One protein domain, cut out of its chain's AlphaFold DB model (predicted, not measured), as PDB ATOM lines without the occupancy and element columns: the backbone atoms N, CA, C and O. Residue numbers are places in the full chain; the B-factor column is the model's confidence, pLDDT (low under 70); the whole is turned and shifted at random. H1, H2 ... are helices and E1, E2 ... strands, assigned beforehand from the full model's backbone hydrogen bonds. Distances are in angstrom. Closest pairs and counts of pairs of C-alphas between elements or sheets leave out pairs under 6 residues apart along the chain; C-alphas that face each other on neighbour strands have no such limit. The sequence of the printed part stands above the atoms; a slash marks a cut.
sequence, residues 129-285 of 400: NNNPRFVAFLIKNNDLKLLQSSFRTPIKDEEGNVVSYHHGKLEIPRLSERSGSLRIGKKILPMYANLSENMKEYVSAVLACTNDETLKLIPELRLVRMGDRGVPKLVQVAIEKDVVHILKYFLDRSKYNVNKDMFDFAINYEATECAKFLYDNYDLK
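AT A GLANCE: This is residues 129 to 285 of the 400 residues of the protein "Helix-turn-helix transcriptional regulator" of Firmicutes bacterium zrk13 (UniProt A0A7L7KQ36). Four helix pairs, H1 with H2, H3 with H4, H5 with H6 and H7 with H8, follow one another in a row along the long axis, and the two-stranded hairpin E1 and E2 sticks out beyond H2 at one end. The row is loosely joined between H3 with H4 and H5 with H6, and the long link of residues 168 to 196 runs from the strands past H3 to a far tip near Gly 185, where residues 183 to 184 pair with residues 187 to 188, and then folds back to H3. The printed part has 157 residues with eight named helices and two antiparallel strands, in the order H1 H2 E1 E2 H3 H4 H5 H6 H7 H8, and is mostly helix. It is compact by its radius of gyration of the C-alphas, 17.1 A, yet elongated, spanning 59 by 32 by 30 A.

HOW THE PARTS SIT: E1, residues 152 to 156, and E2, residues 162 to 167, form an antiparallel hairpin at 148 degrees, with N 155 and O 164 at 2.8 A and N 166 and O 153 at 3.0 A, within hydrogen-bond range. H2, residues 144 to 151, touches H1, residues 132 to 140, in a helical hairpin at a shallow tilt of 21 degrees; their closest C-alphas, Leu 138 and Leu 147, are 6.2 A apart. H3, residues 197 to 207, touches H1 at a shallow tilt of 27 degrees, the same way, closest at the C-alphas of Ala 136 and Tyr 202, 4.4 A. H4, residues 212 to 215, only just touches H2, with 3 pairs of C-alphas within 8 A, the closest Leu 144 and Thr 214, 6.1 A. H5, residues 233 to 240, is close to but not clearly touching H3, with the closest C-alphas, Leu 207 and Ala 238, 6.6 A apart. H5 and H6, residues 244 to 253, form a helical hairpin at a steep tilt of 40 degrees, closest at the C-alphas of Val 235 and Leu 247, 5.9 A. H7, residues 260 to 268, and H8, residues 272 to 281, form another at a shallow tilt of 22 degrees, closest at the C-alphas of Ala 266 and Ala 275, 5.4 A. H8 touches H6, closest at the C-alphas of Val 244 and Cys 274, 5.2 A. Helix packing is mostly aligned, lines at shallow tilts, but only just: 4 of 6 pairs. In H1, H2, H3, H5, H6, H7 and H8 every O i to N i+4 pair is within hydrogen-bond range; H4 is too short for one.

IN THESE COORDINATES: H1 begins at C-alpha 132, (-36.548, -37.718, 10.016), and H8 ends at C-alpha 281, (-5.814, -28.438, 3.100). H3 is 15.1 A long, H8 14.4 A, H6 14.3 A and E2 13.1 A.

THE WHOLE: The C-alphas farthest apart, Glu 159 and Gly 185, are 60.9 A apart. The printed part has no cut; the links E2 to H3 and H4 to H5 are long. Mean pLDDT of the printed part is 78.0, with residues 129 to 130, 150 to 189 and 222 to 229 under 70.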
ATOM      1  N   ASN A 129     -43.083 -42.703   6.091       63.38
ATOM      2  CA  ASN A 129     -43.072 -41.665   5.060       63.38
ATOM      3  C   ASN A 129     -42.640 -40.318   5.662       63.38
ATOM      4  O   ASN A 129     -43.276 -39.799   6.576       63.38
ATOM      5  N   ASN A 130     -41.555 -39.753   5.129       66.25
ATOM      6  CA  ASN A 130     -40.981 -38.463   5.526       66.25
ATOM      7  C   ASN A 130     -40.664 -38.306   7.024       66.25
ATOM      8  O   ASN A 130     -40.693 -37.186   7.529       66.25
ATOM      9  N   ASN A 131     -40.344 -39.385   7.748       79.69
ATOM     10  CA  ASN A 131     -40.005 -39.294   9.168       79.69
ATOM     11  C   ASN A 131     -38.479 -39.128   9.378       79.69
ATOM     12  O   ASN A 131     -37.738 -40.103   9.219       79.69
ATOM     13  N   PRO A 132     -37.977 -37.936   9.780       84.81
ATOM     14  CA  PRO A 132     -36.548 -37.718  10.016       84.81
ATOM     15  C   PRO A 132     -35.970 -38.665  11.074       84.81
ATOM     16  O   PRO A 132     -34.825 -39.096  10.952       84.81
ATOM     17  N   ARG A 133     -36.766 -39.017  12.095       88.19
ATOM     18  CA  ARG A 133     -36.331 -39.876  13.206       88.19
ATOM     19  C   ARG A 133     -36.058 -41.297  12.734       88.19
ATOM     20  O   ARG A 133     -35.099 -41.916  13.181       88.19
ATOM     21  N   PHE A 134     -36.840 -41.789  11.774       88.06
ATOM     22  CA  PHE A 134     -36.593 -43.091  11.165       88.06
ATOM     23  C   PHE A 134     -35.263 -43.118  10.399       88.06
ATOM     24  O   PHE A 134     -34.453 -44.024  10.589       88.06
ATOM     25  N   VAL A 135     -34.991 -42.093   9.584       87.50
ATOM     26  CA  VAL A 135     -33.702 -41.988   8.879       87.50
ATOM     27  C   VAL A 135     -32.552 -41.884   9.880       87.50
ATOM     28  O   VAL A 135     -31.543 -42.570   9.728       87.50
ATOM     29  N   ALA A 136     -32.723 -41.083  10.935       91.50
ATOM     30  CA  ALA A 136     -31.758 -40.957  12.022       91.50
ATOM     31  C   ALA A 136     -31.443 -42.317  12.658       91.50
ATOM     32  O   ALA A 136     -30.277 -42.669  12.830       91.50
ATOM     33  N   PHE A 137     -32.478 -43.098  12.967       93.12
ATOM     34  CA  PHE A 137     -32.369 -44.438  13.534       93.12
ATOM     35  C   PHE A 137     -31.586 -45.393  12.625       93.12
ATOM     36  O   PHE A 137     -30.676 -46.076  13.095       93.12
ATOM     37  N   LEU A 138     -31.863 -45.400  11.318       92.06
ATOM     38  CA  LEU A 138     -31.117 -46.232  10.369       92.06
ATOM     39  C   LEU A 138     -29.644 -45.821  10.245       92.06
ATOM     40  O   LEU A 138     -28.777 -46.689  10.156       92.06
ATOM     41  N   ILE A 139     -29.354 -44.514  10.262       92.69
ATOM     42  CA  ILE A 139     -27.982 -43.990  10.226       92.69
ATOM     43  C   ILE A 139     -27.218 -44.399  11.488       92.69
ATOM     44  O   ILE A 139     -26.111 -44.922  11.374       92.69
ATOM     45  N   LYS A 140     -27.820 -44.219  12.674       94.38
ATOM     46  CA  LYS A 140     -27.235 -44.611  13.971       94.38
ATOM     47  C   LYS A 140     -26.878 -46.099  14.008       94.38
ATOM     48  O   LYS A 140     -25.837 -46.469  14.540       94.38
ATOM     49  N   ASN A 141     -27.717 -46.937  13.403       94.38
ATOM     50  CA  ASN A 141     -27.527 -48.387  13.340       94.38
ATOM     51  C   ASN A 141     -26.723 -48.867  12.121       94.38
ATOM     52  O   ASN A 141     -26.509 -50.067  11.958       94.38
ATOM     53  N   ASN A 142     -26.270 -47.949  11.262       92.56
ATOM     54  CA  ASN A 142     -25.483 -48.245  10.070       92.56
ATOM     55  C   ASN A 142     -26.125 -49.280   9.114       92.56
ATOM     56  O   ASN A 142     -25.421 -50.037   8.438       92.56
ATOM     57  N   ASP A 143     -27.462 -49.334   9.036       90.94
ATOM     58  CA  ASP A 143     -28.164 -50.294   8.174       90.94
ATOM     59  C   ASP A 143     -28.292 -49.778   6.736       90.94
ATOM     60  O   ASP A 143     -29.321 -49.252   6.303       90.94
ATOM     61  N   LEU A 144     -27.208 -49.943   5.978       87.56
ATOM     62  CA  LEU A 144     -27.104 -49.506   4.585       87.56
ATOM     63  C   LEU A 144     -28.197 -50.087   3.683       87.56
ATOM     64  O   LEU A 144     -28.664 -49.396   2.779       87.56
ATOM     65  N   LYS A 145     -28.593 -51.348   3.893       87.50
ATOM     66  CA  LYS A 145     -29.571 -52.023   3.027       87.50
ATOM     67  C   LYS A 145     -30.948 -51.400   3.198       87.50
ATOM     68  O   LYS A 145     -31.580 -51.041   2.202       87.50
ATOM     69  N   LEU A 146     -31.384 -51.237   4.448       84.56
ATOM     70  CA  LEU A 146     -32.655 -50.587   4.740       84.56
ATOM     71  C   LEU A 146     -32.630 -49.133   4.287       84.56
ATOM     72  O   LEU A 146     -33.523 -48.728   3.552       84.56
ATOM     73  N   LEU A 147     -31.563 -48.397   4.593       83.50
ATOM     74  CA  LEU A 147     -31.407 -47.003   4.188       83.50
ATOM     75  C   LEU A 147     -31.470 -46.830   2.656       83.50
ATOM     76  O   LEU A 147     -32.174 -45.956   2.155       83.50
ATOM     77  N   GLN A 148     -30.817 -47.709   1.884       81.00
ATOM     78  CA  GLN A 148     -30.927 -47.725   0.418       81.00
ATOM     79  C   GLN A 148     -32.356 -47.995  -0.059       81.00
ATOM     80  O   GLN A 148     -32.831 -47.311  -0.969       81.00
ATOM     81  N   SER A 149     -33.034 -48.972   0.552       74.12
ATOM     82  CA  SER A 149     -34.417 -49.323   0.208       74.12
ATOM     83  C   SER A 149     -35.406 -48.204   0.551       74.12
ATOM     84  O   SER A 149     -36.346 -47.960  -0.202       74.12
ATOM     85  N   SER A 150     -35.141 -47.454   1.627       66.31
ATOM     86  CA  SER A 150     -35.917 -46.282   2.030       66.31
ATOM     87  C   SER A 150     -35.804 -45.139   1.016       66.31
ATOM     88  O   SER A 150     -36.742 -44.361   0.866       66.31
ATOM     89  N   PHE A 151     -34.693 -45.055   0.277       61.72
ATOM     90  CA  PHE A 151     -34.463 -44.004  -0.719       61.72
ATOM     91  C   PHE A 151     -34.841 -44.388  -2.154       61.72
ATOM     92  O   PHE A 151     -35.007 -43.504  -2.999       61.72
ATOM     93  N   ARG A 152     -34.964 -45.684  -2.466       55.28
ATOM     94  CA  ARG A 152     -35.276 -46.183  -3.813       55.28
ATOM     95  C   ARG A 152     -36.268 -47.336  -3.737       55.28
ATOM     96  O   ARG A 152     -35.885 -48.450  -3.394       55.28
ATOM     97  N   THR A 153     -37.509 -47.101  -4.159       51.62
ATOM     98  CA  THR A 153     -38.442 -48.198  -4.436       51.62
ATOM     99  C   THR A 153     -38.452 -48.441  -5.948       51.62
ATOM    100  O   THR A 153     -38.912 -47.573  -6.695       51.62
ATOM    101  N   PRO A 154     -37.898 -49.563  -6.445       48.53
ATOM    102  CA  PRO A 154     -37.993 -49.890  -7.861       48.53
ATOM    103  C   PRO A 154     -39.460 -50.163  -8.209       48.53
ATOM    104  O   PRO A 154     -40.091 -51.023  -7.598       48.53
ATOM    105  N   ILE A 155     -39.996 -49.435  -9.185       54.34
ATOM    106  CA  ILE A 155     -41.271 -49.771  -9.812       54.34
ATOM    107  C   ILE A 155     -40.965 -50.840 -10.848       54.34
ATOM    108  O   ILE A 155     -40.164 -50.617 -11.761       54.34
ATOM    109  N   LYS A 156     -41.580 -52.006 -10.669       63.53
ATOM    110  CA  LYS A 156     -41.468 -53.128 -11.593       63.53
ATOM    111  C   LYS A 156     -42.730 -53.230 -12.447       63.53
ATOM    112  O   LYS A 156     -43.808 -52.912 -11.951       63.53
ATOM    113  N   ASP A 157     -42.582 -53.621 -13.707       68.81
ATOM    114  CA  ASP A 157     -43.708 -53.977 -14.571       68.81
ATOM    115  C   ASP A 157     -44.261 -55.368 -14.209       68.81
ATOM    116  O   ASP A 157     -43.786 -56.021 -13.273       68.81
ATOM    117  N   GLU A 158     -45.288 -55.816 -14.933       62.06
ATOM    118  CA  GLU A 158     -45.946 -57.116 -14.721       62.06
ATOM    119  C   GLU A 158     -44.998 -58.311 -14.924       62.06
ATOM    120  O   GLU A 158     -45.234 -59.399 -14.401       62.06
ATOM    121  N   GLU A 159     -43.887 -58.098 -15.626       69.00
ATOM    122  CA  GLU A 159     -42.855 -59.093 -15.919       69.00
ATOM    123  C   GLU A 159     -41.715 -59.060 -14.882       69.00
ATOM    124  O   GLU A 159     -40.798 -59.882 -14.913       69.00
ATOM    125  N   GLY A 160     -41.780 -58.133 -13.920       65.56
ATOM    126  CA  GLY A 160     -40.798 -57.968 -12.853       65.56
ATOM    127  C   GLY A 160     -39.574 -57.129 -13.238       65.56
ATOM    128  O   GLY A 160     -38.649 -57.009 -12.420       65.56
ATOM    129  N   ASN A 161     -39.555 -56.524 -14.428       61.81
ATOM    130  CA  ASN A 161     -38.476 -55.655 -14.887       61.81
ATOM    131  C   ASN A 161     -38.611 -54.262 -14.268       61.81
ATOM    132  O   ASN A 161     -39.702 -53.713 -14.148       61.81
ATOM    133  N   VAL A 162     -37.490 -53.656 -13.869       58.84
ATOM    134  CA  VAL A 162     -37.488 -52.311 -13.273       58.84
ATOM    135  C   VAL A 162     -37.709 -51.269 -14.371       58.84
ATOM    136  O   VAL A 162     -36.781 -50.934 -15.103       58.84
ATOM    137  N   VAL A 163     -38.926 -50.737 -14.465       61.78
ATOM    138  CA  VAL A 163     -39.322 -49.729 -15.467       61.78
ATOM    139  C   VAL A 163     -39.046 -48.300 -15.009       61.78
ATOM    140  O   VAL A 163     -38.792 -47.418 -15.824       61.78
ATOM    141  N   SER A 164     -39.056 -48.045 -13.701       56.94
ATOM    142  CA  SER A 164     -38.610 -46.770 -13.134       56.94
ATOM    143  C   SER A 164     -38.236 -46.931 -11.663       56.94
ATOM    144  O   SER A 164     -38.506 -47.953 -11.037       56.94
ATOM    145  N   TYR A 165     -37.606 -45.915 -11.086       50.94
ATOM    146  CA  TYR A 165     -37.477 -45.815  -9.638       50.94
ATOM    147  C   TYR A 165     -38.476 -44.767  -9.165       50.94
ATOM    148  O   TYR A 165     -38.351 -43.593  -9.528       50.94
ATOM    149  N   HIS A 166     -39.425 -45.155  -8.311       45.72
ATOM    150  CA  HIS A 166     -39.993 -44.165  -7.411       45.72
ATOM    151  C   HIS A 166     -38.827 -43.672  -6.553       45.72
ATOM    152  O   HIS A 166     -38.162 -44.452  -5.862       45.72
ATOM    153  N   HIS A 167     -38.530 -42.375  -6.654       46.75
ATOM    154  CA  HIS A 167     -37.764 -41.709  -5.609       46.75
ATOM    155  C   HIS A 167     -38.568 -41.978  -4.336       46.75
ATOM    156  O   HIS A 167     -39.765 -41.696  -4.327       46.75
ATOM    157  N   GLY A 168     -37.981 -42.707  -3.382       43.84
ATOM    158  CA  GLY A 168     -38.737 -43.349  -2.307       43.84
ATOM    159  C   GLY A 168     -39.677 -42.377  -1.592       43.84
ATOM    160  O   GLY A 168     -39.404 -41.183  -1.523       43.84
ATOM    161  N   LYS A 169     -40.767 -42.904  -1.020       46.47
ATOM    162  CA  LYS A 169     -41.748 -42.153  -0.208       46.47
ATOM    163  C   LYS A 169     -41.148 -41.435   1.024       46.47
ATOM    164  O   LYS A 169     -41.881 -40.788   1.764       46.47
ATOM    165  N   LEU A 170     -39.841 -41.564   1.262       46.59
ATOM    166  CA  LEU A 170     -39.064 -40.678   2.117       46.59
ATOM    167  C   LEU A 170     -38.394 -39.591   1.268       46.59
ATOM    168  O   LEU A 170     -37.278 -39.754   0.766       46.59
ATOM    169  N   GLU A 171     -39.049 -38.442   1.170       49.53
ATOM    170  CA  GLU A 171     -38.343 -37.187   0.990       49.53
ATOM    171  C   GLU A 171     -37.466 -36.984   2.215       49.53
ATOM    172  O   GLU A 171     -37.937 -36.829   3.346       49.53
ATOM    173  N   ILE A 172     -36.159 -37.027   1.991       52.81
ATOM    174  CA  ILE A 172     -35.240 -36.675   3.054       52.81
ATOM    175  C   ILE A 172     -35.506 -35.225   3.392       52.81
ATOM    176  O   ILE A 172     -35.668 -34.408   2.474       52.81
ATOM    177  N   PRO A 173     -35.605 -34.914   4.687       57.69
ATOM    178  CA  PRO A 173     -35.959 -33.581   5.091       57.69
ATOM    179  C   PRO A 173     -34.907 -32.593   4.597       57.69
ATOM    180  O   PRO A 173     -33.828 -32.436   5.173       57.69
ATOM    181  N   ARG A 174     -35.240 -31.891   3.517       57.22
ATOM    182  CA  ARG A 174     -34.406 -30.802   3.047       57.22
ATOM    183  C   ARG A 174     -34.465 -29.725   4.109       57.22
ATOM    184  O   ARG A 174     -35.545 -29.274   4.498       57.22
ATOM    185  N   LEU A 175     -33.301 -29.261   4.533       60.28
ATOM    186  CA  LEU A 175     -33.197 -28.002   5.251       60.28
ATOM    187  C   LEU A 175     -33.715 -26.911   4.291       60.28
ATOM    188  O   LEU A 175     -33.016 -26.497   3.369       60.28
ATOM    189  N   SER A 176     -34.992 -26.533   4.418       52.22
ATOM    190  CA  SER A 176     -35.701 -25.705   3.429       52.22
ATOM    191  C   SER A 176     -34.963 -24.391   3.195       52.22
ATOM    192  O   SER A 176     -34.520 -23.774   4.155       52.22
ATOM    193  N   GLU A 177     -34.816 -23.919   1.955       46.50
ATOM    194  CA  GLU A 177     -34.019 -22.722   1.619       46.50
ATOM    195  C   GLU A 177     -34.376 -21.481   2.457       46.50
ATOM    196  O   GLU A 177     -33.477 -20.736   2.838       46.50
ATOM    197  N   ARG A 178     -35.645 -21.345   2.875       43.59
ATOM    198  CA  ARG A 178     -36.143 -20.248   3.728       43.59
ATOM    199  C   ARG A 178     -35.598 -20.225   5.157       43.59
ATOM    200  O   ARG A 178     -35.647 -19.173   5.783       43.59
ATOM    201  N   SER A 179     -35.009 -21.314   5.653       45.62
ATOM    202  CA  SER A 179     -34.147 -21.294   6.850       45.62
ATOM    203  C   SER A 179     -32.751 -20.762   6.502       45.62
ATOM    204  O   SER A 179     -31.728 -21.374   6.806       45.62
ATOM    205  N   GLY A 180     -32.696 -19.692   5.706       43.44
ATOM    206  CA  GLY A 180     -31.467 -18.944   5.510       43.44
ATOM    207  C   GLY A 180     -31.063 -18.363   6.856       43.44
ATOM    208  O   GLY A 180     -31.930 -18.008   7.655       43.44
ATOM    209  N   SER A 181     -29.763 -18.292   7.114       48.47
ATOM    210  CA  SER A 181     -29.206 -17.514   8.213       48.47
ATOM    211  C   SER A 181     -29.903 -16.152   8.271       48.47
ATOM    212  O   SER A 181     -29.648 -15.284   7.431       48.47
ATOM    213  N   LEU A 182     -30.827 -15.985   9.218       41.03
ATOM    214  CA  LEU A 182     -31.486 -14.714   9.462       41.03
ATOM    215  C   LEU A 182     -30.388 -13.787   9.973       41.03
ATOM    216  O   LEU A 182     -29.955 -13.890  11.120       41.03
ATOM    217  N   ARG A 183     -29.880 -12.923   9.090       46.59
ATOM    218  CA  ARG A 183     -29.010 -11.820   9.491       46.59
ATOM    219  C   ARG A 183     -29.877 -10.821  10.247       46.59
ATOM    220  O   ARG A 183     -30.438  -9.905   9.654       46.59
ATOM    221  N   ILE A 184     -30.019 -11.015  11.555       43.41
ATOM    222  CA  ILE A 184     -30.553  -9.981  12.445       43.41
ATOM    223  C   ILE A 184     -29.349  -9.133  12.871       43.41
ATOM    224  O   ILE A 184     -28.624  -9.459  13.810       43.41
ATOM    225  N   GLY A 185     -29.067  -8.078  12.103       54.09
ATOM    226  CA  GLY A 185     -27.860  -7.262  12.276       54.09
ATOM    227  C   GLY A 185     -26.584  -7.981  11.811       54.09
ATOM    228  O   GLY A 185     -26.537  -8.493  10.694       54.09
ATOM    229  N   LYS A 186     -25.537  -7.998  12.655       51.22
ATOM    230  CA  LYS A 186     -24.232  -8.644  12.377       51.22
ATOM    231  C   LYS A 186     -24.112 -10.094  12.881       51.22
ATOM    232  O   LYS A 186     -23.118 -10.741  12.575       51.22
ATOM    233  N   LYS A 187     -25.078 -10.612  13.653       56.41
ATOM    234  CA  LYS A 187     -25.028 -11.980  14.200       56.41
ATOM    235  C   LYS A 187     -25.717 -12.970  13.261       56.41
ATOM    236  O   LYS A 187     -26.864 -12.761  12.869       56.41
ATOM    237  N   ILE A 188     -25.016 -14.049  12.923       62.88
ATOM    238  CA  ILE A 188     -25.575 -15.186  12.191       62.88
ATOM    239  C   ILE A 188     -26.243 -16.097  13.229       62.88
ATOM    240  O   ILE A 188     -25.582 -16.578  14.145       62.88
ATOM    241  N   LEU A 189     -27.565 -16.276  13.153       65.12
ATOM    242  CA  LEU A 189     -28.262 -17.186  14.067       65.12
ATOM    243  C   LEU A 189     -27.829 -18.642  13.809       65.12
ATOM    244  O   LEU A 189     -27.697 -19.022  12.642       65.12
ATOM    245  N   PRO A 190     -27.662 -19.472  14.857       78.19
ATOM    246  CA  PRO A 190     -27.354 -20.890  14.694       78.19
ATOM    247  C   PRO A 190     -28.446 -21.589  13.877       78.19
ATOM    248  O   PRO A 190     -29.630 -21.548  14.230       78.19
ATOM    249  N   MET A 191     -28.069 -22.213  12.762       79.06
ATOM    250  CA  MET A 191     -28.990 -22.939  11.892       79.06
ATOM    251  C   MET A 191     -29.566 -24.149  12.615       79.06
ATOM    252  O   MET A 191     -30.764 -24.411  12.503       79.06
ATOM    253  N   TYR A 192     -28.741 -24.846  13.400       81.88
ATOM    254  CA  TYR A 192     -29.162 -26.035  14.133       81.88
ATOM    255  C   TYR A 192     -30.234 -25.728  15.190       81.88
ATOM    256  O   TYR A 192     -31.160 -26.514  15.392       81.88
ATOM    257  N   ALA A 193     -30.143 -24.573  15.855       82.75
ATOM    258  CA  ALA A 193     -31.090 -24.185  16.904       82.75
ATOM    259  C   ALA A 193     -32.523 -23.994  16.375       82.75
ATOM    260  O   ALA A 193     -33.477 -24.251  17.106       82.75
ATOM    261  N   ASN A 194     -32.664 -23.605  15.103       78.94
ATOM    262  CA  ASN A 194     -33.948 -23.333  14.449       78.94
ATOM    263  C   ASN A 194     -34.614 -24.577  13.837       78.94
ATOM    264  O   ASN A 194     -35.680 -24.475  13.229       78.94
ATOM    265  N   LEU A 195     -33.987 -25.748  13.956       81.06
ATOM    266  CA  LEU A 195     -34.557 -27.004  13.481       81.06
ATOM    267  C   LEU A 195     -35.640 -27.510  14.441       81.06
ATOM    268  O   LEU A 195     -35.563 -27.293  15.649       81.06
ATOM    269  N   SER A 196     -36.635 -28.228  13.914       85.06
ATOM    270  CA  SER A 196     -37.549 -29.006  14.758       85.06
ATOM    271  C   SER A 196     -36.790 -30.127  15.476       85.06
ATOM    272  O   SER A 196     -35.744 -30.568  15.000       85.06
ATOM    273  N   GLU A 197     -37.310 -30.632  16.596       86.25
ATOM    274  CA  GLU A 197     -36.636 -31.696  17.359       86.25
ATOM    275  C   GLU A 197     -36.376 -32.955  16.516       86.25
ATOM    276  O   GLU A 197     -35.260 -33.473  16.504       86.25
ATOM    277  N   ASN A 198     -37.340 -33.367  15.686       85.25
ATOM    278  CA  ASN A 198     -37.156 -34.486  14.754       85.25
ATOM    279  C   ASN A 198     -35.989 -34.230  13.782       85.25
ATOM    280  O   ASN A 198     -35.215 -35.134  13.469       85.25
ATOM    281  N   MET A 199     -35.842 -32.987  13.315       85.12
ATOM    282  CA  MET A 199     -34.750 -32.592  12.428       85.12
ATOM    283  C   MET A 199     -33.402 -32.523  13.129       85.12
ATOM    284  O   MET A 199     -32.396 -32.908  12.536       85.12
ATOM    285  N   LYS A 200     -33.368 -32.066  14.381       88.69
ATOM    286  CA  LYS A 200     -32.160 -32.094  15.211       88.69
ATOM    287  C   LYS A 200     -31.676 -33.521  15.421       88.69
ATOM    288  O   LYS A 200     -30.478 -33.767  15.296       88.69
ATOM    289  N   GLU A 201     -32.590 -34.460  15.669       90.19
ATOM    290  CA  GLU A 201     -32.247 -35.876  15.818       90.19
ATOM    291  C   GLU A 201     -31.632 -36.448  14.531       90.19
ATOM    292  O   GLU A 201     -30.570 -37.075  14.580       90.19
ATOM    293  N   TYR A 202     -32.247 -36.175  13.376       90.50
ATOM    294  CA  TYR A 202     -31.709 -36.560  12.069       90.50
ATOM    295  C   TYR A 202     -30.326 -35.968  11.802       90.50
ATOM    296  O   TYR A 202     -29.385 -36.705  11.511       90.50
ATOM    297  N   VAL A 203     -30.179 -34.649  11.938       91.06
ATOM    298  CA  VAL A 203     -28.903 -33.975  11.690       91.06
ATOM    299  C   VAL A 203     -27.833 -34.479  12.653       91.06
ATOM    300  O   VAL A 203     -26.724 -34.759  12.214       91.06
ATOM    301  N   SER A 204     -28.157 -34.689  13.930       93.38
ATOM    302  CA  SER A 204     -27.221 -35.271  14.902       93.38
ATOM    303  C   SER A 204     -26.751 -36.662  14.494       93.38
ATOM    304  O   SER A 204     -25.561 -36.949  14.582       93.38
ATOM    305  N   ALA A 205     -27.662 -37.517  14.019       94.44
ATOM    306  CA  ALA A 205     -27.301 -38.845  13.534       94.44
ATOM    307  C   ALA A 205     -26.359 -38.773  12.325       94.44
ATOM    308  O   ALA A 205     -25.390 -39.524  12.266       94.44
ATOM    309  N   VAL A 206     -26.608 -37.850  11.389       93.25
ATOM    310  CA  VAL A 206     -25.719 -37.629  10.237       93.25
ATOM    311  C   VAL A 206     -24.353 -37.116  10.690       93.25
ATOM    312  O   VAL A 206     -23.341 -37.651  10.252       93.25
ATOM    313  N   LEU A 207     -24.307 -36.124  11.582       94.50
ATOM    314  CA  LEU A 207     -23.058 -35.550  12.091       94.50
ATOM    315  C   LEU A 207     -22.212 -36.562  12.876       94.50
ATOM    316  O   LEU A 207     -20.988 -36.504  12.823       94.50
ATOM    317  N   ALA A 208     -22.854 -37.496  13.581       95.75
ATOM    318  CA  ALA A 208     -22.182 -38.575  14.301       95.75
ATOM    319  C   ALA A 208     -21.790 -39.764  13.403       95.75
ATOM    320  O   ALA A 208     -21.094 -40.674  13.856       95.75
ATOM    321  N   CYS A 209     -22.248 -39.802  12.148       95.19
ATOM    322  CA  CYS A 209     -21.987 -40.913  11.244       95.19
ATOM    323  C   CYS A 209     -20.544 -40.868  10.735       95.19
ATOM    324  O   CYS A 209     -20.131 -39.888  10.126       95.19
ATOM    325  N   THR A 210     -19.803 -41.957  10.941       94.00
ATOM    326  CA  THR A 210     -18.419 -42.126  10.466       94.00
ATOM    327  C   THR A 210     -18.302 -43.049   9.249       94.00
ATOM    328  O   THR A 210     -17.204 -43.268   8.737       94.00
ATOM    329  N   ASN A 211     -19.416 -43.637   8.793       94.56
ATOM    330  CA  ASN A 211     -19.429 -44.533   7.640       94.56
ATOM    331  C   ASN A 211     -19.708 -43.757   6.348       94.56
ATOM    332  O   ASN A 211     -20.852 -43.413   6.039       94.56
ATOM    333  N   ASP A 212     -18.671 -43.590   5.536       93.06
ATOM    334  CA  ASP A 212     -18.749 -42.955   4.223       93.06
ATOM    335  C   ASP A 212     -19.804 -43.568   3.290       93.06
ATOM    336  O   ASP A 212     -20.410 -42.836   2.509       93.06
ATOM    337  N   GLU A 213     -20.038 -44.886   3.328       91.50
ATOM    338  CA  GLU A 213     -21.067 -45.526   2.492       91.50
ATOM    339  C   GLU A 213     -22.476 -45.086   2.899       91.50
ATOM    340  O   GLU A 213     -23.345 -44.928   2.040       91.50
ATOM    341  N   THR A 214     -22.693 -44.824   4.189       91.06
ATOM    342  CA  THR A 214     -23.958 -44.296   4.717       91.06
ATOM    343  C   THR A 214     -24.125 -42.844   4.292       91.06
ATOM    344  O   THR A 214     -25.170 -42.472   3.755       91.06
ATOM    345  N   LEU A 215     -23.067 -42.038   4.410       90.56
ATOM    346  CA  LEU A 215     -23.066 -40.638   3.980       90.56
ATOM    347  C   LEU A 215     -23.314 -40.472   2.468       90.56
ATOM    348  O   LEU A 215     -23.954 -39.504   2.059       90.56
ATOM    349  N   LYS A 216     -22.907 -41.429   1.614       88.31
ATOM    350  CA  LYS A 216     -23.233 -41.421   0.161       88.31
ATOM    351  C   LYS A 216     -24.731 -41.464  -0.103       88.31
ATOM    352  O   LYS A 216     -25.208 -41.044  -1.168       88.31
ATOM    353  N   LEU A 217     -25.483 -42.024   0.835       85.44
ATOM    354  CA  LEU A 217     -26.915 -42.183   0.698       85.44
ATOM    355  C   LEU A 217     -27.678 -40.900   1.040       85.44
ATOM    356  O   LEU A 217     -28.790 -40.759   0.542       85.44
ATOM    357  N   ILE A 218     -27.051 -39.955   1.751       84.38
ATOM    358  CA  ILE A 218     -27.621 -38.672   2.188       84.38
ATOM    359  C   ILE A 218     -27.596 -37.631   1.048       84.38
ATOM    360  O   ILE A 218     -26.523 -37.166   0.665       84.38
ATOM    361  N   PRO A 219     -28.743 -37.224   0.475       74.69
ATOM    362  CA  PRO A 219     -28.836 -36.306  -0.652       74.69
ATOM    363  C   PRO A 219     -28.362 -34.896  -0.378       74.69
ATOM    364  O   PRO A 219     -27.851 -34.283  -1.305       74.69
ATOM    365  N   GLU A 220     -28.449 -34.393   0.852       70.19
ATOM    366  CA  GLU A 220     -27.863 -33.096   1.214       70.19
ATOM    367  C   GLU A 220     -26.334 -33.096   1.075       70.19
ATOM    368  O   GLU A 220     -25.735 -32.034   0.910       70.19
ATOM    369  N   LEU A 221     -25.708 -34.278   1.118       71.62
ATOM    370  CA  LEU A 221     -24.286 -34.481   0.835       71.62
ATOM    371  C   LEU A 221     -24.035 -34.965  -0.601       71.62
ATOM    372  O   LEU A 221     -22.879 -35.089  -1.014       71.62
ATOM    373  N   ARG A 222     -25.085 -35.247  -1.388       67.38
ATOM    374  CA  ARG A 222     -24.936 -35.574  -2.807       67.38
ATOM    375  C   ARG A 222     -24.722 -34.284  -3.585       67.38
ATOM    376  O   ARG A 222     -25.521 -33.360  -3.504       67.38
ATOM    377  N   LEU A 223     -23.633 -34.282  -4.352       56.88
ATOM    378  CA  LEU A 223     -23.218 -33.291  -5.346       56.88
ATOM    379  C   LEU A 223     -24.325 -32.303  -5.744       56.88
ATOM    380  O   LEU A 223     -25.190 -32.609  -6.569       56.88
ATOM    381  N   VAL A 224     -24.243 -31.095  -5.187       54.53
ATOM    382  CA  VAL A 224     -24.961 -29.933  -5.701       54.53
ATOM    383  C   VAL A 224     -24.552 -29.763  -7.166       54.53
ATOM    384  O   VAL A 224     -23.361 -29.788  -7.493       54.53
ATOM    385  N   ARG A 225     -25.531 -29.670  -8.075       51.72
ATOM    386  CA  ARG A 225     -25.249 -29.446  -9.501       51.72
ATOM    387  C   ARG A 225     -24.396 -28.184  -9.633       51.72
ATOM    388  O   ARG A 225     -24.695 -27.178  -8.999       51.72
ATOM    389  N   MET A 226     -23.350 -28.255 -10.460       41.25
ATOM    390  CA  MET A 226     -22.471 -27.123 -10.771       41.25
ATOM    391  C   MET A 226     -23.318 -25.918 -11.212       41.25
ATOM    392  O   MET A 226     -23.816 -25.894 -12.333       41.25
ATOM    393  N   GLY A 227     -23.551 -24.967 -10.308       50.41
ATOM    394  CA  GLY A 227     -24.442 -23.828 -10.544       50.41
ATOM    395  C   GLY A 227     -24.892 -23.140  -9.256       50.41
ATOM    396  O   GLY A 227     -24.830 -21.913  -9.174       50.41
ATOM    397  N   ASP A 228     -25.246 -23.912  -8.227       56.31
ATOM    398  CA  ASP A 228     -25.573 -23.359  -6.910       56.31
ATOM    399  C   ASP A 228     -24.282 -23.065  -6.144       56.31
ATOM    400  O   ASP A 228     -23.548 -23.959  -5.728       56.31
ATOM    401  N   ARG A 229     -23.980 -21.776  -5.978       58.94
ATOM    402  CA  ARG A 229     -22.743 -21.306  -5.332       58.94
ATOM    403  C   ARG A 229     -22.745 -21.480  -3.807       58.94
ATOM    404  O   ARG A 229     -21.766 -21.129  -3.157       58.94
ATOM    405  N   GLY A 230     -23.827 -21.988  -3.219       72.12
ATOM    406  CA  GLY A 230     -23.979 -22.110  -1.770       72.12
ATOM    407  C   GLY A 230     -23.354 -23.383  -1.200       72.12
ATOM    408  O   GLY A 230     -23.512 -24.466  -1.759       72.12
ATOM    409  N   VAL A 231     -22.695 -23.259  -0.047       78.69
ATOM    410  CA  VAL A 231     -22.333 -24.402   0.802       78.69
ATOM    411  C   VAL A 231     -23.628 -25.116   1.218       78.69
ATOM    412  O   VAL A 231     -24.540 -24.433   1.694       78.69
ATOM    413  N   PRO A 232     -23.765 -26.448   1.072       84.31
ATOM    414  CA  PRO A 232     -24.971 -27.144   1.506       84.31
ATOM    415  C   PRO A 232     -25.264 -26.885   2.979       84.31
ATOM    416  O   PRO A 232     -24.355 -26.849   3.808       84.31
ATOM    417  N   LYS A 233     -26.541 -26.753   3.339       83.94
ATOM    418  CA  LYS A 233     -26.932 -26.428   4.717       83.94
ATOM    419  C   LYS A 233     -26.441 -27.442   5.741       83.94
ATOM    420  O   LYS A 233     -26.072 -27.057   6.838       83.94
ATOM    421  N   LEU A 234     -26.393 -28.722   5.381       86.88
ATOM    422  CA  LEU A 234     -25.858 -29.752   6.265       86.88
ATOM    423  C   LEU A 234     -24.354 -29.565   6.523       86.88
ATOM    424  O   LEU A 234     -23.901 -29.800   7.635       86.88
ATOM    425  N   VAL A 235     -23.598 -29.080   5.533       90.25
ATOM    426  CA  VAL A 235     -22.177 -28.733   5.688       90.25
ATOM    427  C   VAL A 235     -22.026 -27.467   6.530       90.25
ATOM    428  O   VAL A 235     -21.164 -27.423   7.397       90.25
ATOM    429  N   GLN A 236     -22.898 -26.468   6.352       89.81
ATOM    430  CA  GLN A 236     -22.935 -25.294   7.235       89.81
ATOM    431  C   GLN A 236     -23.207 -25.702   8.688       89.81
ATOM    432  O   GLN A 236     -22.513 -25.249   9.589       89.81
ATOM    433  N   VAL A 237     -24.160 -26.608   8.918       90.81
ATOM    434  CA  VAL A 237     -24.451 -27.131  10.259       90.81
ATOM    435  C   VAL A 237     -23.299 -27.987  10.797       90.81
ATOM    436  O   VAL A 237     -23.015 -27.931  11.988       90.81
ATOM    437  N   ALA A 238     -22.602 -28.741   9.943       94.00
ATOM    438  CA  ALA A 238     -21.391 -29.456  10.339       94.00
ATOM    439  C   ALA A 238     -20.294 -28.489  10.796       94.00
ATOM    440  O   ALA A 238     -19.689 -28.734  11.833       94.00
ATOM    441  N   ILE A 239     -20.092 -27.377  10.082       94.44
ATOM    442  CA  ILE A 239     -19.166 -26.321  10.503       94.44
ATOM    443  C   ILE A 239     -19.642 -25.696  11.819       94.44
ATOM    444  O   ILE A 239     -18.875 -25.657  12.763       94.44
ATOM    445  N   GLU A 240     -20.912 -25.299  11.944       93.44
ATOM    446  CA  GLU A 240     -21.476 -24.755  13.196       93.44
ATOM    447  C   GLU A 240     -21.264 -25.682  14.408       93.44
ATOM    448  O   GLU A 240     -21.129 -25.214  15.536       93.44
ATOM    449  N   LYS A 241     -21.265 -27.002  14.191       95.06
ATOM    450  CA  LYS A 241     -21.045 -28.025  15.225       95.06
ATOM    451  C   LYS A 241     -19.599 -28.510  15.329       95.06
ATOM    452  O   LYS A 241     -19.344 -29.451  16.074       95.06
ATOM    453  N   ASP A 242     -18.692 -27.884  14.593       96.94
ATOM    454  CA  ASP A 242     -17.270 -28.207  14.500       96.94
ATOM    455  C   ASP A 242     -16.958 -29.676  14.136       96.94
ATOM    456  O   ASP A 242     -16.046 -30.315  14.658       96.94
ATOM    457  N   VAL A 243     -17.742 -30.248  13.215       97.12
ATOM    458  CA  VAL A 243     -17.645 -31.654  12.789       97.12
ATOM    459  C   VAL A 243     -16.840 -31.780  11.490       97.12
ATOM    460  O   VAL A 243     -17.386 -31.813  10.383       97.12
ATOM    461  N   VAL A 244     -15.519 -31.929  11.628       96.81
ATOM    462  CA  VAL A 244     -14.566 -32.000  10.499       96.81
ATOM    463  C   VAL A 244     -14.840 -33.158   9.545       96.81
ATOM    464  O   VAL A 244     -14.683 -33.003   8.337       96.81
ATOM    465  N   HIS A 245     -15.253 -34.323  10.052       96.25
ATOM    466  CA  HIS A 245     -15.434 -35.515   9.217       96.25
ATOM    467  C   HIS A 245     -16.449 -35.289   8.085       96.25
ATOM    468  O   HIS A 245     -16.164 -35.625   6.937       96.25
ATOM    469  N   ILE A 246     -17.588 -34.655   8.381       94.56
ATOM    470  CA  ILE A 246     -18.633 -34.367   7.388       94.56
ATOM    471  C   ILE A 246     -18.175 -33.302   6.391       94.56
ATOM    472  O   ILE A 246     -18.422 -33.434   5.189       94.56
ATOM    473  N   LEU A 247     -17.477 -32.269   6.872       94.44
ATOM    474  CA  LEU A 247     -16.885 -31.242   6.018       94.44
ATOM    475  C   LEU A 247     -15.876 -31.855   5.039       94.44
ATOM    476  O   LEU A 247     -15.985 -31.650   3.832       94.44
ATOM    477  N   LYS A 248     -14.937 -32.656   5.553       94.88
ATOM    478  CA  LYS A 248     -13.940 -33.376   4.759       94.88
ATOM    479  C   LYS A 248     -14.604 -34.280   3.729       94.88
ATOM    480  O   LYS A 248     -14.319 -34.162   2.544       94.88
ATOM    481  N   TYR A 249     -15.537 -35.121   4.168       93.62
ATOM    482  CA  TYR A 249     -16.300 -36.009   3.297       93.62
ATOM    483  C   TYR A 249     -16.940 -35.253   2.121       93.62
ATOM    484  O   TYR A 249     -16.876 -35.692   0.969       93.62
ATOM    485  N   PHE A 250     -17.562 -34.103   2.403       91.31
ATOM    486  CA  PHE A 250     -18.201 -33.283   1.382       91.31
ATOM    487  C   PHE A 250     -17.182 -32.689   0.404       91.31
ATOM    488  O   PHE A 250     -17.402 -32.718  -0.811       91.31
ATOM    489  N   LEU A 251     -16.072 -32.153   0.904       90.75
ATOM    490  CA  LEU A 251     -15.064 -31.508   0.069       90.75
ATOM    491  C   LEU A 251     -14.249 -32.504  -0.764       90.75
ATOM    492  O   LEU A 251     -13.967 -32.213  -1.921       90.75
ATOM    493  N   ASP A 252     -13.973 -33.702  -0.248       90.44
ATOM    494  CA  ASP A 252     -13.288 -34.771  -0.992       90.44
ATOM    495  C   ASP A 252     -14.104 -35.245  -2.208       90.44
ATOM    496  O   ASP A 252     -13.556 -35.739  -3.196       90.44
ATOM    497  N   ARG A 253     -15.437 -35.116  -2.149       86.56
ATOM    498  CA  ARG A 253     -16.345 -35.556  -3.220       86.56
ATOM    499  C   ARG A 253     -16.837 -34.438  -4.111       86.56
ATOM    500  O   ARG A 253     -17.171 -34.694  -5.268       86.56
ATOM    501  N   SER A 254     -16.937 -33.225  -3.591       80.75
ATOM    502  CA  SER A 254     -17.409 -32.089  -4.363       80.75
ATOM    503  C   SER A 254     -16.269 -31.481  -5.178       80.75
ATOM    504  O   SER A 254     -15.127 -31.408  -4.749       80.75
ATOM    505  N   LYS A 255     -16.585 -30.965  -6.370       77.62
ATOM    506  CA  LYS A 255     -15.702 -30.010  -7.067       77.62
ATOM    507  C   LYS A 255     -15.878 -28.596  -6.499       77.62
ATOM    508  O   LYS A 255     -15.747 -27.619  -7.233       77.62
ATOM    509  N   TYR A 256     -16.308 -28.491  -5.241       77.69
ATOM    510  CA  TYR A 256     -16.608 -27.212  -4.628       77.69
ATOM    511  C   TYR A 256     -15.291 -26.480  -4.418       77.69
ATOM    512  O   TYR A 256     -14.376 -27.003  -3.783       77.69
ATOM    513  N   ASN A 257     -15.178 -25.283  -4.988       79.00
ATOM    514  CA  ASN A 257     -13.999 -24.470  -4.771       79.00
ATOM    515  C   ASN A 257     -14.098 -23.896  -3.359       79.00
ATOM    516  O   ASN A 257     -14.898 -22.989  -3.121       79.00
ATOM    517  N   VAL A 258     -13.347 -24.473  -2.419       80.88
ATOM    518  CA  VAL A 258     -13.244 -23.922  -1.068       80.88
ATOM    519  C   VAL A 258     -12.746 -22.496  -1.200       80.88
ATOM    520  O   VAL A 258     -11.682 -22.243  -1.757       80.88
ATOM    521  N   ASN A 259     -13.551 -21.559  -0.721       81.31
ATOM    522  CA  ASN A 259     -13.244 -20.147  -0.776       81.31
ATOM    523  C   ASN A 259     -13.087 -19.584   0.642       81.31
ATOM    524  O   ASN A 259     -13.392 -20.243   1.641       81.31
ATOM    525  N   LYS A 260     -12.617 -18.334   0.709       85.56
ATOM    526  CA  LYS A 260     -12.473 -17.586   1.962       85.56
ATOM    527  C   LYS A 260     -13.788 -17.532   2.753       85.56
ATOM    528  O   LYS A 260     -13.743 -17.613   3.972       85.56
ATOM    529  N   ASP A 261     -14.943 -17.517   2.082       87.19
ATOM    530  CA  ASP A 261     -16.251 -17.447   2.748       87.19
ATOM    531  C   ASP A 261     -16.528 -18.654   3.653       87.19
ATOM    532  O   ASP A 261     -17.089 -18.486   4.731       87.19
ATOM    533  N   MET A 262     -16.143 -19.871   3.250       90.69
ATOM    534  CA  MET A 262     -16.337 -21.072   4.078       90.69
ATOM    535  C   MET A 262     -15.428 -21.066   5.312       90.69
ATOM    536  O   MET A 262     -15.847 -21.475   6.393       90.69
ATOM    537  N   PHE A 263     -14.200 -20.572   5.154       93.62
ATOM    538  CA  PHE A 263     -13.277 -20.377   6.266       93.62
ATOM    539  C   PHE A 263     -13.784 -19.303   7.228       93.62
ATOM    540  O   PHE A 263     -13.917 -19.565   8.418       93.62
ATOM    541  N   ASP A 264     -14.162 -18.133   6.714       91.00
ATOM    542  CA  ASP A 264     -14.739 -17.052   7.513       91.00
ATOM    543  C   ASP A 264     -16.041 -17.511   8.200       91.00
ATOM    544  O   ASP A 264     -16.322 -17.118   9.331       91.00
ATOM    545  N   PHE A 265     -16.828 -18.386   7.565       90.44
ATOM    546  CA  PHE A 265     -17.986 -19.023   8.193       90.44
ATOM    547  C   PHE A 265     -17.579 -19.883   9.398       90.44
ATOM    548  O   PHE A 265     -18.180 -19.738  10.458       90.44
ATOM    549  N   ALA A 266     -16.536 -20.710   9.280       94.31
ATOM    550  CA  ALA A 266     -16.004 -21.477  10.408       94.31
ATOM    551  C   ALA A 266     -15.514 -20.572  11.550       94.31
ATOM    552  O   ALA A 266     -15.861 -20.813  12.704       94.31
ATOM    553  N   ILE A 267     -14.804 -19.484  11.231       93.62
ATOM    554  CA  ILE A 267     -14.357 -18.496  12.224       93.62
ATOM    555  C   ILE A 267     -15.543 -17.857  12.957       93.62
ATOM    556  O   ILE A 267     -15.542 -17.788  14.182       93.62
ATOM    557  N   ASN A 268     -16.582 -17.434  12.231       90.50
ATOM    558  CA  ASN A 268     -17.754 -16.775  12.820       90.50
ATOM    559  C   ASN A 268     -18.551 -17.669  13.782       90.50
ATOM    560  O   ASN A 268     -19.256 -17.149  14.645       90.50
ATOM    561  N   TYR A 269     -18.468 -18.989  13.614       90.56
ATOM    562  CA  TYR A 269     -19.106 -19.977  14.485       90.56
ATOM    563  C   TYR A 269     -18.151 -20.588  15.514       90.56
ATOM    564  O   TYR A 269     -18.535 -21.533  16.197       90.56
ATOM    565  N   GLU A 270     -16.925 -20.065  15.628       93.62
ATOM    566  CA  GLU A 270     -15.889 -20.579  16.533       93.62
ATOM    567  C   GLU A 270     -15.557 -22.070  16.289       93.62
ATOM    568  O   GLU A 270     -15.078 -22.778  17.175       93.62
ATOM    569  N   ALA A 271     -15.774 -22.541  15.055       95.62
ATOM    570  CA  ALA A 271     -15.560 -23.914  14.614       95.62
ATOM    571  C   ALA A 271     -14.073 -24.170  14.350       95.62
ATOM    572  O   ALA A 271     -13.579 -24.094  13.218       95.62
ATOM    573  N   THR A 272     -13.344 -24.384  15.437       96.44
ATOM    574  CA  THR A 272     -11.885 -24.366  15.471       96.44
ATOM    575  C   THR A 272     -11.284 -25.513  14.664       96.44
ATOM    576  O   THR A 272     -10.382 -25.279  13.858       96.44
ATOM    577  N   GLU A 273     -11.797 -26.733  14.804       97.81
ATOM    578  CA  GLU A 273     -11.283 -27.897  14.076       97.81
ATOM    579  C   GLU A 273     -11.584 -27.813  12.574       97.81
ATOM    580  O   GLU A 273     -10.724 -28.108  11.736       97.81
ATOM    581  N   CYS A 274     -12.769 -27.326  12.201       97.06
ATOM    582  CA  CYS A 274     -13.122 -27.056  10.809       97.06
ATOM    583  C   CYS A 274     -12.226 -25.974  10.202       97.06
ATOM    584  O   CYS A 274     -11.740 -26.141   9.083       97.06
ATOM    585  N   ALA A 275     -11.965 -24.886  10.932       96.88
ATOM    586  CA  ALA A 275     -11.098 -23.809  10.470       96.88
ATOM    587  C   ALA A 275      -9.657 -24.294  10.246       96.88
ATOM    588  O   ALA A 275      -9.081 -24.010   9.194       96.88
ATOM    589  N   LYS A 276      -9.098 -25.086  11.172       96.88
ATOM    590  CA  LYS A 276      -7.783 -25.733  11.001       96.88
ATOM    591  C   LYS A 276      -7.746 -26.622   9.765       96.88
ATOM    592  O   LYS A 276      -6.848 -26.492   8.938       96.88
ATOM    593  N   PHE A 277      -8.746 -27.492   9.610       96.75
ATOM    594  CA  PHE A 277      -8.838 -28.387   8.461       96.75
ATOM    595  C   PHE A 277      -8.865 -27.610   7.138       96.75
ATOM    596  O   PHE A 277      -8.111 -27.938   6.220       96.75
ATOM    597  N   LEU A 278      -9.684 -26.557   7.055       95.56
ATOM    598  CA  LEU A 278      -9.761 -25.696   5.877       95.56
ATOM    599  C   LEU A 278      -8.424 -24.990   5.607       95.56
ATOM    600  O   LEU A 278      -7.960 -24.957   4.469       95.56
ATOM    601  N   TYR A 279      -7.781 -24.472   6.649       94.69
ATOM    602  CA  TYR A 279      -6.491 -23.797   6.551       94.69
ATOM    603  C   TYR A 279      -5.380 -24.701   5.997       94.69
ATOM    604  O   TYR A 279      -4.626 -24.310   5.105       94.69
ATOM    605  N   ASP A 280      -5.278 -25.924   6.519       93.81
ATOM    606  CA  ASP A 280      -4.189 -26.842   6.185       93.81
ATOM    607  C   ASP A 280      -4.306 -27.437   4.776       93.81
ATOM    608  O   ASP A 280      -3.284 -27.688   4.123       93.81
ATOM    609  N   ASN A 281      -5.538 -27.654   4.306       93.25
ATOM    610  CA  ASN A 281      -5.814 -28.438   3.100       93.25
ATOM    611  C   ASN A 281      -6.156 -27.595   1.862       93.25
ATOM    612  O   ASN A 281      -6.189 -28.141   0.760       93.25
ATOM    613  N   TYR A 282      -6.373 -26.284   2.010       91.12
ATOM    614  CA  TYR A 282      -6.772 -25.402   0.906       91.12
ATOM    615  C   TYR A 282      -5.884 -24.155   0.808       91.12
ATOM    616  O   TYR A 282      -5.011 -23.922   1.646       91.12
ATOM    617  N   ASP A 283      -6.079 -23.359  -0.250       87.88
ATOM    618  CA  ASP A 283      -5.293 -22.151  -0.547       87.88
ATOM    619  C   ASP A 283      -5.687 -20.969   0.363       87.88
ATOM    620  O   ASP A 283      -6.186 -19.932  -0.067       87.88
ATOM    621  N   LEU A 284      -5.532 -21.176   1.672       87.19
ATOM    622  CA  LEU A 284      -5.900 -20.245   2.740       87.19
ATOM    623  C   LEU A 284      -4.713 -19.902   3.649       87.19
ATOM    624  O   LEU A 284      -4.905 -19.218   4.655       87.19
ATOM    625  N   LYS A 285      -3.499 -20.347   3.290       85.75
ATOM    626  CA  LYS A 285      -2.267 -20.312   4.100       85.75
ATOM    627  C   LYS A 285      -1.636 -18.921   4.210       85.75
ATOM    628  O   LYS A 285      -0.462 -18.722   3.905       85.75
TER     629      LYS A 285